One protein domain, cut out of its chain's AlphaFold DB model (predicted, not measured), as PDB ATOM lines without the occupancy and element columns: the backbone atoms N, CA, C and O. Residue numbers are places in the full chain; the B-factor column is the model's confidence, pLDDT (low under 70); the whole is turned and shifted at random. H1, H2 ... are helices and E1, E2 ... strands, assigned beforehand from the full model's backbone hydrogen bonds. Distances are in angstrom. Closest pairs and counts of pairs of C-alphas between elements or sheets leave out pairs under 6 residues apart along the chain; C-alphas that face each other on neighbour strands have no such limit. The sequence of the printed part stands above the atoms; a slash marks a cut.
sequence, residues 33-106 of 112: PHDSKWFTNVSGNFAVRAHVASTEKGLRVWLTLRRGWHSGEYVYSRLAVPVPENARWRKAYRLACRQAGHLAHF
ATOM      1  N   PRO A  33      56.923 -37.235 -29.822       61.28
ATOM      2  CA  PRO A  33      55.759 -37.776 -30.506       61.28
ATOM      3  C   PRO A  33      54.889 -38.493 -29.478       61.28
ATOM      4  O   PRO A  33      55.367 -39.368 -28.755       61.28
ATOM      5  N   HIS A  34      53.644 -38.048 -29.332       77.88
ATOM      6  CA  HIS A  34      52.749 -38.653 -28.361       77.88
ATOM      7  C   HIS A  34      51.783 -39.533 -29.108       77.88
ATOM      8  O   HIS A  34      50.847 -39.072 -29.771       77.88
ATOM      9  N   ASP A  35      52.066 -40.811 -28.990       87.81
ATOM     10  CA  ASP A  35      51.208 -41.830 -29.520       87.81
ATOM     11  C   ASP A  35      50.112 -42.130 -28.500       87.81
ATOM     12  O   ASP A  35      50.375 -42.306 -27.307       87.81
ATOM     13  N   SER A  36      48.873 -42.241 -28.964       91.69
ATOM     14  CA  SER A  36      47.776 -42.687 -28.108       91.69
ATOM     15  C   SER A  36      47.926 -44.163 -27.725       91.69
ATOM     16  O   SER A  36      48.805 -44.874 -28.206       91.69
ATOM     17  N   LYS A  37      47.020 -44.696 -26.906       93.50
ATOM     18  CA  LYS A  37      46.779 -46.148 -26.902       93.50
ATOM     19  C   LYS A  37      46.162 -46.593 -28.236       93.50
ATOM     20  O   LYS A  37      45.646 -45.757 -28.983       93.50
ATOM     21  N   TRP A  38      46.203 -47.891 -28.520       94.00
ATOM     22  CA  TRP A  38      45.410 -48.462 -29.606       94.00
ATOM     23  C   TRP A  38      43.927 -48.424 -29.235       94.00
ATOM     24  O   TRP A  38      43.541 -48.820 -28.136       94.00
ATOM     25  N   PHE A  39      43.107 -47.935 -30.154       93.38
ATOM     26  CA  PHE A  39      41.661 -48.084 -30.125       93.38
ATOM     27  C   PHE A  39      41.328 -49.297 -30.985       93.38
ATOM     28  O   PHE A  39      41.567 -49.271 -32.188       93.38
ATOM     29  N   THR A  40      40.862 -50.374 -30.366       92.19
ATOM     30  CA  THR A  40      40.545 -51.639 -31.037       92.19
ATOM     31  C   THR A  40      39.053 -51.727 -31.300       92.19
ATOM     32  O   THR A  40      38.250 -51.342 -30.452       92.19
ATOM     33  N   ASN A  41      38.678 -52.249 -32.460       90.56
ATOM     34  CA  ASN A  41      37.290 -52.575 -32.743       90.56
ATOM     35  C   ASN A  41      36.822 -53.778 -31.903       90.56
ATOM     36  O   ASN A  41      37.626 -54.491 -31.303       90.56
ATOM     37  N   VAL A  42      35.511 -54.032 -31.908       87.38
ATOM     38  CA  VAL A  42      34.900 -55.148 -31.156       87.38
ATOM     39  C   VAL A  42      35.459 -56.509 -31.583       87.38
ATOM     40  O   VAL A  42      35.624 -57.389 -30.749       87.38
ATOM     41  N   SER A  43      35.785 -56.685 -32.868       85.75
ATOM     42  CA  SER A  43      36.348 -57.945 -33.369       85.75
ATOM     43  C   SER A  43      37.835 -58.128 -33.045       85.75
ATOM     44  O   SER A  43      38.380 -59.176 -33.350       85.75
ATOM     45  N   GLY A  44      38.537 -57.117 -32.526       87.06
ATOM     46  CA  GLY A  44      39.988 -57.142 -32.297       87.06
ATOM     47  C   GLY A  44      40.866 -57.102 -33.560       87.06
ATOM     48  O   GLY A  44      42.030 -56.711 -33.477       87.06
ATOM     49  N   ASN A  45      40.315 -57.433 -34.732       89.88
ATOM     50  CA  ASN A  45      41.033 -57.503 -36.007       89.88
ATOM     51  C   ASN A  45      41.385 -56.142 -36.626       89.88
ATOM     52  O   ASN A  45      42.092 -56.089 -37.632       89.88
ATOM     53  N   PHE A  46      40.868 -55.043 -36.074       91.12
ATOM     54  CA  PHE A  46      41.163 -53.694 -36.533       91.12
ATOM     55  C   PHE A  46      41.473 -52.793 -35.348       91.12
ATOM     56  O   PHE A  46      40.725 -52.735 -34.372       91.12
ATOM     57  N   ALA A  47      42.573 -52.059 -35.442       93.00
ATOM     58  CA  ALA A  47      42.970 -51.100 -34.432       93.00
ATOM     59  C   ALA A  47      43.476 -49.810 -35.069       93.00
ATOM     60  O   ALA A  47      44.101 -49.826 -36.127       93.00
ATOM     61  N   VAL A  48      43.236 -48.688 -34.404       94.44
ATOM     62  CA  VAL A  48      43.685 -47.368 -34.848       94.44
ATOM     63  C   VAL A  48      44.411 -46.668 -33.707       94.44
ATOM     64  O   VAL A  48      43.996 -46.747 -32.552       94.44
ATOM     65  N   ARG A  49      45.501 -45.972 -34.015       95.06
ATOM     66  CA  ARG A  49      46.295 -45.187 -33.064       95.06
ATOM     67  C   ARG A  49      46.534 -43.796 -33.622       95.06
ATOM     68  O   ARG A  49      46.828 -43.652 -34.804       95.06
ATOM     69  N   ALA A  50      46.420 -42.780 -32.778       95.19
ATOM     70  CA  ALA A  50      46.748 -41.411 -33.139       95.19
ATOM     71  C   ALA A  50      48.214 -41.105 -32.829       95.19
ATOM     72  O   ALA A  50      48.715 -41.481 -31.769       95.19
ATOM     73  N   HIS A  51      48.859 -40.370 -33.729       92.19
ATOM     74  CA  HIS A  51      50.213 -39.860 -33.580       92.19
ATOM     75  C   HIS A  51      50.199 -38.347 -33.761       92.19
ATOM     76  O   HIS A  51      49.678 -37.840 -34.756       92.19
ATOM     77  N   VAL A  52      50.778 -37.625 -32.801       90.75
ATOM     78  CA  VAL A  52      50.923 -36.168 -32.866       90.75
ATOM     79  C   VAL A  52      52.376 -35.802 -32.628       90.75
ATOM     80  O   VAL A  52      52.901 -36.005 -31.532       90.75
ATOM     81  N   ALA A  53      53.001 -35.209 -33.639       87.75
ATOM     82  CA  ALA A  53      54.367 -34.718 -33.581       87.75
ATOM     83  C   ALA A  53      54.397 -33.200 -33.789       87.75
ATOM     84  O   ALA A  53      53.684 -32.655 -34.634       87.75
ATOM     85  N   SER A  54      55.231 -32.515 -33.007       84.44
ATOM     86  CA  SER A  54      55.555 -31.109 -33.245       84.44
ATOM     87  C   SER A  54      56.733 -31.050 -34.211       84.44
ATOM     88  O   SER A  54      57.758 -31.671 -33.949       84.44
ATOM     89  N   THR A  55      56.589 -30.325 -35.311       81.88
ATOM     90  CA  THR A  55      57.649 -30.062 -36.288       81.88
ATOM     91  C   THR A  55      57.915 -28.559 -36.364       81.88
ATOM     92  O   THR A  55      57.164 -27.759 -35.805       81.88
ATOM     93  N   GLU A  56      58.974 -28.161 -37.066       80.62
ATOM     94  CA  GLU A  56      59.291 -26.745 -37.317       80.62
ATOM     95  C   GLU A  56      58.173 -26.024 -38.086       80.62
ATOM     96  O   GLU A  56      57.931 -24.842 -37.877       80.62
ATOM     97  N   LYS A  57      57.436 -26.762 -38.928       79.06
ATOM     98  CA  LYS A  57      56.326 -26.256 -39.752       79.06
ATOM     99  C   LYS A  57      54.960 -26.328 -39.050       79.06
ATOM    100  O   LYS A  57      53.937 -26.157 -39.700       79.06
ATOM    101  N   GLY A  58      54.921 -26.641 -37.753       83.69
ATOM    102  CA  GLY A  58      53.683 -26.768 -36.975       83.69
ATOM    103  C   GLY A  58      53.410 -28.191 -36.485       83.69
ATOM    104  O   GLY A  58      54.320 -28.952 -36.169       83.69
ATOM    105  N   LEU A  59      52.137 -28.562 -36.342       87.19
ATOM    106  CA  LEU A  59      51.757 -29.893 -35.861       87.19
ATOM    107  C   LEU A  59      51.515 -30.846 -37.026       87.19
ATOM    108  O   LEU A  59      50.683 -30.579 -37.887       87.19
ATOM    109  N   ARG A  60      52.173 -32.007 -37.002       89.38
ATOM    110  CA  ARG A  60      51.813 -33.137 -37.863       89.38
ATOM    111  C   ARG A  60      51.016 -34.155 -37.074       89.38
ATOM    112  O   ARG A  60      51.438 -34.589 -36.001       89.38
ATOM    113  N   VAL A  61      49.883 -34.551 -37.640       91.25
ATOM    114  CA  VAL A  61      49.012 -35.574 -37.072       91.25
ATOM    115  C   VAL A  61      48.707 -36.618 -38.123       91.25
ATOM    116  O   VAL A  61      48.332 -36.303 -39.250       91.25
ATOM    117  N   TRP A  62      48.867 -37.876 -37.742       93.94
ATOM    118  CA  TRP A  62      48.453 -39.007 -38.554       93.94
ATOM    119  C   TRP A  62      47.869 -40.099 -37.672       93.94
ATOM    120  O   TRP A  62      48.137 -40.183 -36.472       93.94
ATOM    121  N   LEU A  63      47.056 -40.943 -38.285       94.25
ATOM    122  CA  LEU A  63      46.524 -42.149 -37.688       94.25
ATOM    123  C   LEU A  63      47.250 -43.339 -38.291       94.25
ATOM    124  O   LEU A  63      47.406 -43.416 -39.508       94.25
ATOM    125  N   THR A  64      47.674 -44.264 -37.444       94.69
ATOM    126  CA  THR A  64      48.139 -45.577 -37.879       94.69
ATOM    127  C   THR A  64      46.994 -46.553 -37.702       94.69
ATOM    128  O   THR A  64      46.441 -46.681 -36.610       94.69
ATOM    129  N   LEU A  65      46.634 -47.223 -38.783       93.31
ATOM    130  CA  LEU A  65      45.632 -48.270 -38.821       93.31
ATOM    131  C   LEU A  65      46.367 -49.607 -38.860       93.31
ATOM    132  O   LEU A  65      47.379 -49.741 -39.543       93.31
ATOM    133  N   ARG A  66      45.845 -50.589 -38.138       93.06
ATOM    134  CA  ARG A  66      46.353 -51.955 -38.078       93.06
ATOM    135  C   ARG A  66      45.199 -52.906 -38.347       93.06
ATOM    136  O   ARG A  66      44.184 -52.819 -37.660       93.06
ATOM    137  N   ARG A  67      45.356 -53.809 -39.309       91.50
ATOM    138  CA  ARG A  67      44.420 -54.904 -39.597       91.50
ATOM    139  C   ARG A  67      45.112 -56.243 -39.409       91.50
ATOM    140  O   ARG A  67      46.276 -56.347 -39.757       91.50
ATOM    141  N   GLY A  68      44.401 -57.237 -38.900       87.50
ATOM    142  CA  GLY A  68      44.900 -58.598 -38.697       87.50
ATOM    143  C   GLY A  68      44.584 -59.104 -37.294       87.50
ATOM    144  O   GLY A  68      44.319 -58.313 -36.387       87.50
ATOM    145  N   TRP A  69      44.586 -60.423 -37.130       87.62
ATOM    146  CA  TRP A  69      44.192 -61.079 -35.879       87.62
ATOM    147  C   TRP A  69      45.357 -61.242 -34.905       87.62
ATOM    148  O   TRP A  69      45.172 -61.139 -33.694       87.62
ATOM    149  N   HIS A  70      46.566 -61.429 -35.432       87.38
ATOM    150  CA  HIS A  70      47.779 -61.604 -34.646       87.38
ATOM    151  C   HIS A  70      48.979 -60.899 -35.277       87.38
ATOM    152  O   HIS A  70      48.950 -60.466 -36.428       87.38
ATOM    153  N   SER A  71      50.068 -60.803 -34.513       85.50
ATOM    154  CA  SER A  71      51.268 -60.039 -34.874       85.50
ATOM    155  C   SER A  71      51.874 -60.403 -36.227       85.50
ATOM    156  O   SER A  71      52.303 -59.498 -36.937       85.50
ATOM    157  N   GLY A  72      51.862 -61.686 -36.598       89.25
ATOM    158  CA  GLY A  72      52.376 -62.159 -37.891       89.25
ATOM    159  C   GLY A  72      51.571 -61.728 -39.124       89.25
ATOM    160  O   GLY A  72      52.093 -61.791 -40.228       89.25
ATOM    161  N   GLU A  73      50.331 -61.262 -38.952       89.31
ATOM    162  CA  GLU A  73      49.417 -60.896 -40.049       89.31
ATOM    163  C   GLU A  73      49.101 -59.399 -40.087       89.31
ATOM    164  O   GLU A  73      48.258 -58.948 -40.864       89.31
ATOM    165  N   TYR A  74      49.725 -58.603 -39.215       91.69
ATOM    166  CA  TYR A  74      49.370 -57.199 -39.116       91.69
ATOM    167  C   TYR A  74      49.756 -56.418 -40.375       91.69
ATOM    168  O   TYR A  74      50.928 -56.172 -40.650       91.69
ATOM    169  N   VAL A  75      48.738 -55.925 -41.076       91.62
ATOM    170  CA  VAL A  75      48.871 -54.955 -42.159       91.62
ATOM    171  C   VAL A  75      48.672 -53.559 -41.590       91.62
ATOM    172  O   VAL A  75      47.657 -53.269 -40.948       91.62
ATOM    173  N   TYR A  76      49.638 -52.681 -41.846       93.38
ATOM    174  CA  TYR A  76      49.615 -51.304 -41.370       93.38
ATOM    175  C   TYR A  76      49.356 -50.327 -42.510       93.38
ATOM    176  O   TYR A  76      49.965 -50.420 -43.573       93.38
ATOM    177  N   SER A  77      48.506 -49.333 -42.262       91.69
ATOM    178  CA  SER A  77      48.354 -48.173 -43.141       91.69
ATOM    179  C   SER A  77      48.383 -46.878 -42.335       91.69
ATOM    180  O   SER A  77      48.198 -46.876 -41.115       91.69
ATOM    181  N   ARG A  78      48.665 -45.756 -43.004       92.44
ATOM    182  CA  ARG A  78      48.694 -44.430 -42.374       92.44
ATOM    183  C   ARG A  78      47.723 -43.486 -43.061       92.44
ATOM    184  O   ARG A  78      47.619 -43.488 -44.282       92.44
ATOM    185  N   LEU A  79      47.066 -42.650 -42.264       90.19
ATOM    186  CA  LEU A  79      46.150 -41.616 -42.732       90.19
ATOM    187  C   LEU A  79      46.534 -40.274 -42.112       90.19
ATOM    188  O   LEU A  79      46.544 -40.134 -40.891       90.19
ATOM    189  N   ALA A  80      46.869 -39.290 -42.943       90.75
ATOM    190  CA  ALA A  80      47.126 -37.934 -42.471       90.75
ATOM    191  C   ALA A  80      45.816 -37.288 -42.003       90.75
ATOM    192  O   ALA A  80      44.783 -37.421 -42.656       90.75
ATOM    193  N   VAL A  81      45.863 -36.585 -40.872       87.94
ATOM    194  CA  VAL A  81      44.717 -35.830 -40.362       87.94
ATOM    195  C   VAL A  81      45.003 -34.349 -40.564       87.94
ATOM    196  O   VAL A  81      46.020 -33.869 -40.054       87.94
ATOM    197  N   PRO A  82      44.138 -33.611 -41.280       85.75
ATOM    198  CA  PRO A  82      44.295 -32.173 -41.399       85.75
ATOM    199  C   PRO A  82      44.116 -31.532 -40.022       85.75
ATOM    200  O   PRO A  82      43.156 -31.805 -39.299       85.75
ATOM    201  N   VAL A  83      45.061 -30.676 -39.649       82.69
ATOM    202  CA  VAL A  83      45.028 -29.926 -38.395       82.69
ATOM    203  C   VAL A  83      45.151 -28.448 -38.731       82.69
ATOM    204  O   VAL A  83      46.035 -28.094 -39.507       82.69
ATOM    205  N   PRO A  84      44.293 -27.580 -38.167       78.69
ATOM    206  CA  PRO A  84      44.416 -26.151 -38.403       78.69
ATOM    207  C   PRO A  84      45.764 -25.643 -37.885       78.69
ATOM    208  O   PRO A  84      46.197 -26.048 -36.804       78.69
ATOM    209  N   GLU A  85      46.399 -24.731 -38.620       76.25
ATOM    210  CA  GLU A  85      47.748 -24.216 -38.317       76.25
ATOM    211  C   GLU A  85      47.862 -23.663 -36.888       76.25
ATOM    212  O   GLU A  85      48.846 -23.897 -36.189       76.25
ATOM    213  N   ASN A  86      46.787 -23.045 -36.391       79.75
ATOM    214  CA  ASN A  86      46.716 -22.451 -35.054       79.75
ATOM    215  C   ASN A  86      46.268 -23.433 -33.952       79.75
ATOM    216  O   ASN A  86      45.972 -23.036 -32.818       79.75
ATOM    217  N   ALA A  87      46.156 -24.729 -34.253       78.50
ATOM    218  CA  ALA A  87      45.713 -25.710 -33.275       78.50
ATOM    219  C   ALA A  87      46.749 -25.888 -32.162       78.50
ATOM    220  O   ALA A  87      47.890 -26.294 -32.371       78.50
ATOM    221  N   ARG A  88      46.316 -25.703 -30.912       85.06
ATOM    222  CA  ARG A  88      47.125 -26.119 -29.762       85.06
ATOM    223  C   ARG A  88      47.280 -27.639 -29.765       85.06
ATOM    224  O   ARG A  88      46.295 -28.364 -29.905       85.06
ATOM    225  N   TRP A  89      48.485 -28.115 -29.461       84.56
ATOM    226  CA  TRP A  89      48.829 -29.543 -29.416       84.56
ATOM    227  C   TRP A  89      47.826 -30.407 -28.641       84.56
ATOM    228  O   TRP A  89      47.396 -31.446 -29.126       84.56
ATOM    229  N   ARG A  90      47.361 -29.945 -27.469       85.12
ATOM    230  CA  ARG A  90      46.371 -30.686 -26.663       85.12
ATOM    231  C   ARG A  90      45.037 -30.867 -27.385       85.12
ATOM    232  O   ARG A  90      44.393 -31.899 -27.227       85.12
ATOM    233  N   LYS A  91      44.608 -29.853 -28.141       87.56
ATOM    234  CA  LYS A  91      43.367 -29.895 -28.917       87.56
ATOM    235  C   LYS A  91      43.538 -30.841 -30.105       87.56
ATOM    236  O   LYS A  91      42.699 -31.717 -30.272       87.56
ATOM    237  N   ALA A  92      44.652 -30.731 -30.833       88.56
ATOM    238  CA  ALA A  92      44.992 -31.638 -31.929       88.56
ATOM    239  C   ALA A  92      45.039 -33.104 -31.465       88.56
ATOM    240  O   ALA A  92      44.388 -33.954 -32.060       88.56
ATOM    241  N   TYR A  93      45.694 -33.388 -30.335       89.75
ATOM    242  CA  TYR A  93      45.742 -34.728 -29.746       89.75
ATOM    243  C   TYR A  93      44.362 -35.263 -29.359       89.75
ATOM    244  O   TYR A  93      44.015 -36.389 -29.702       89.75
ATOM    245  N   ARG A  94      43.531 -34.456 -28.685       90.00
ATOM    246  CA  ARG A  94      42.164 -34.872 -28.329       90.00
ATOM    247  C   ARG A  94      41.310 -35.158 -29.563       90.00
ATOM    248  O   ARG A  94      40.563 -36.131 -29.551       90.00
ATOM    249  N   LEU A  95      41.419 -34.333 -30.605       90.56
ATOM    250  CA  LEU A  95      40.704 -34.537 -31.865       90.56
ATOM    251  C   LEU A  95      41.179 -35.808 -32.573       90.56
ATOM    252  O   LEU A  95      40.348 -36.631 -32.942       90.56
ATOM    253  N   ALA A  96      42.492 -36.021 -32.663       91.75
ATOM    254  CA  ALA A  96      43.073 -37.215 -33.267       91.75
ATOM    255  C   ALA A  96      42.654 -38.494 -32.528       91.75
ATOM    256  O   ALA A  96      42.254 -39.466 -33.158       91.75
ATOM    257  N   CYS A  97      42.665 -38.482 -31.190       92.12
ATOM    258  CA  CYS A  97      42.179 -39.597 -30.375       92.12
ATOM    259  C   CYS A  97      40.689 -39.873 -30.592       92.12
ATOM    260  O   CYS A  97      40.298 -41.032 -30.691       92.12
ATOM    261  N   ARG A  98      39.854 -38.828 -30.688       91.75
ATOM    262  CA  ARG A  98      38.432 -38.994 -31.017       91.75
ATOM    263  C   ARG A  98      38.275 -39.616 -32.397       91.75
ATOM    264  O   ARG A  98      37.578 -40.611 -32.515       91.75
ATOM    265  N   GLN A  99      38.955 -39.091 -33.411       91.50
ATOM    266  CA  GLN A  99      38.882 -39.612 -34.775       91.50
ATOM    267  C   GLN A  99      39.380 -41.060 -34.872       91.50
ATOM    268  O   GLN A  99      38.729 -41.876 -35.514       91.50
ATOM    269  N   ALA A 100      40.476 -41.405 -34.191       92.94
ATOM    270  CA  ALA A 100      40.968 -42.778 -34.099       92.94
ATOM    271  C   ALA A 100      39.944 -43.706 -33.436       92.94
ATOM    272  O   ALA A 100      39.656 -44.776 -33.963       92.94
ATOM    273  N   GLY A 101      39.358 -43.276 -32.315       92.88
ATOM    274  CA  GLY A 101      38.299 -44.012 -31.632       92.88
ATOM    275  C   GLY A 101      37.061 -44.189 -32.507       92.88
ATOM    276  O   GLY A 101      36.529 -45.289 -32.585       92.88
ATOM    277  N   HIS A 102      36.630 -43.142 -33.210       90.56
ATOM    278  CA  HIS A 102      35.528 -43.237 -34.159       90.56
ATOM    279  C   HIS A 102      35.856 -44.231 -35.270       90.56
ATOM    280  O   HIS A 102      35.078 -45.149 -35.481       90.56
ATOM    281  N   LEU A 103      37.009 -44.113 -35.937       89.62
ATOM    282  CA  LEU A 103      37.398 -45.019 -37.021       89.62
ATOM    283  C   LEU A 103      37.499 -46.475 -36.563       89.62
ATOM    284  O   LEU A 103      37.021 -47.356 -37.266       89.62
ATOM    285  N   ALA A 104      38.074 -46.733 -35.386       90.88
ATOM    286  CA  ALA A 104      38.156 -48.080 -34.830       90.88
ATOM    287  C   ALA A 104      36.768 -48.696 -34.592       90.88
ATOM    288  O   ALA A 104      36.575 -49.885 -34.827       90.88
ATOM    289  N   HIS A 105      35.791 -47.898 -34.159       87.12
ATOM    290  CA  HIS A 105      34.431 -48.374 -33.891       87.12
ATOM    291  C   HIS A 105      33.465 -48.203 -35.074       87.12
ATOM    292  O   HIS A 105      32.339 -48.693 -34.996       87.12
ATOM    293  N   PHE A 106      33.877 -47.552 -36.169       77.00
ATOM    294  CA  PHE A 106      33.085 -47.409 -37.392       77.00
ATOM    295  C   PHE A 106      32.991 -48.764 -38.100       77.00
ATOM    296  O   PHE A 106      33.764 -49.113 -38.990       77.00
TER     297      PHE A 106
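What this domain is: This is residues 33 to 106 of the 112 residues of an uncharacterized protein of Enterobacter cloacae (UniProt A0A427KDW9). A narrow, twisted sheet of three strands, two long ones, E1 and E2, and a shorter one, E3, has one helix, H1, covering one face on the E1 side, while its other face is bare. Before E1, an unnamed stretch, residues 33 to 45, folds back along the free edge of E1 and is tied to it by two short pairings. The printed part has 74 residues with three named strands and then one named helix, in the order E1 E2 E3 H1; the sheet's order is E1 - E2 - E3, all antiparallel, and the class is mixed, helices and strands. The whole is compact, with a radius of gyration of the C-alphas of 12.7 A, yet elongated, spanning 38 by 20 by 16 A.

Where its parts are: E1 is residues 46 to 55, 28.8 A from first to last C-alpha, and begins at C-alpha 46 at (41.163, -53.694, -36.533). E2 is residues 58 to 67, 29.7 A long. E3, residues 75 to 80, is 17.1 A long and ends at C-alpha 80 at (47.126, -37.934, -42.471). H1 is residues 89 to 105, 24.1 A long, and ends at C-alpha 105 at (34.431, -48.374, -33.891).

How they stand to each other: The sheet is a meander, each strand the antiparallel neighbour of the one before. E1 and E2 form a hairpin, their directions at 162 degrees, with N 49 and O 64 2.8 A apart and N 60 and O 53 2.9 A apart, both within hydrogen-bond range. E2 and E3 form a second hairpin, at 153 degrees, with N 65 and O 77 within hydrogen-bond range at 2.8 A. E1 and E3 are the edge strands. The sheet is twisted, its C-alphas lying up to 4.2 A off their best plane. H1 is on the sheet, at a height over the sheet of 8.2 A; the two form two layers, a helix on one face of a sheet. It lies over E1, but only just over that strand alone: 13 of its C-alphas fall on E1 and 2 on E2. On the local plane H1 stands at 15 degrees to E1, along the strands. The closest C-alphas of E1 and H1 are those of Val 48 and Ala 100, 5.4 A apart. In H1 every O i to N i+4 pair is within hydrogen-bond range. Residues 34 to 35 pair with residues 51 to 52 of E1, and residues 39 to 40 with residues 47 to 48, both antiparallel.

The domain as a whole: The two C-alphas farthest apart are those of Gly 72 and Asn 86, 40.2 A. The printed part has no cut. The link from E1 to E2 is tight, those from E2 to E3 and from E3 to H1 are short, and no link is long. The mean pLDDT of the printed part is 88.3, and residue 33 is the one residue under 70.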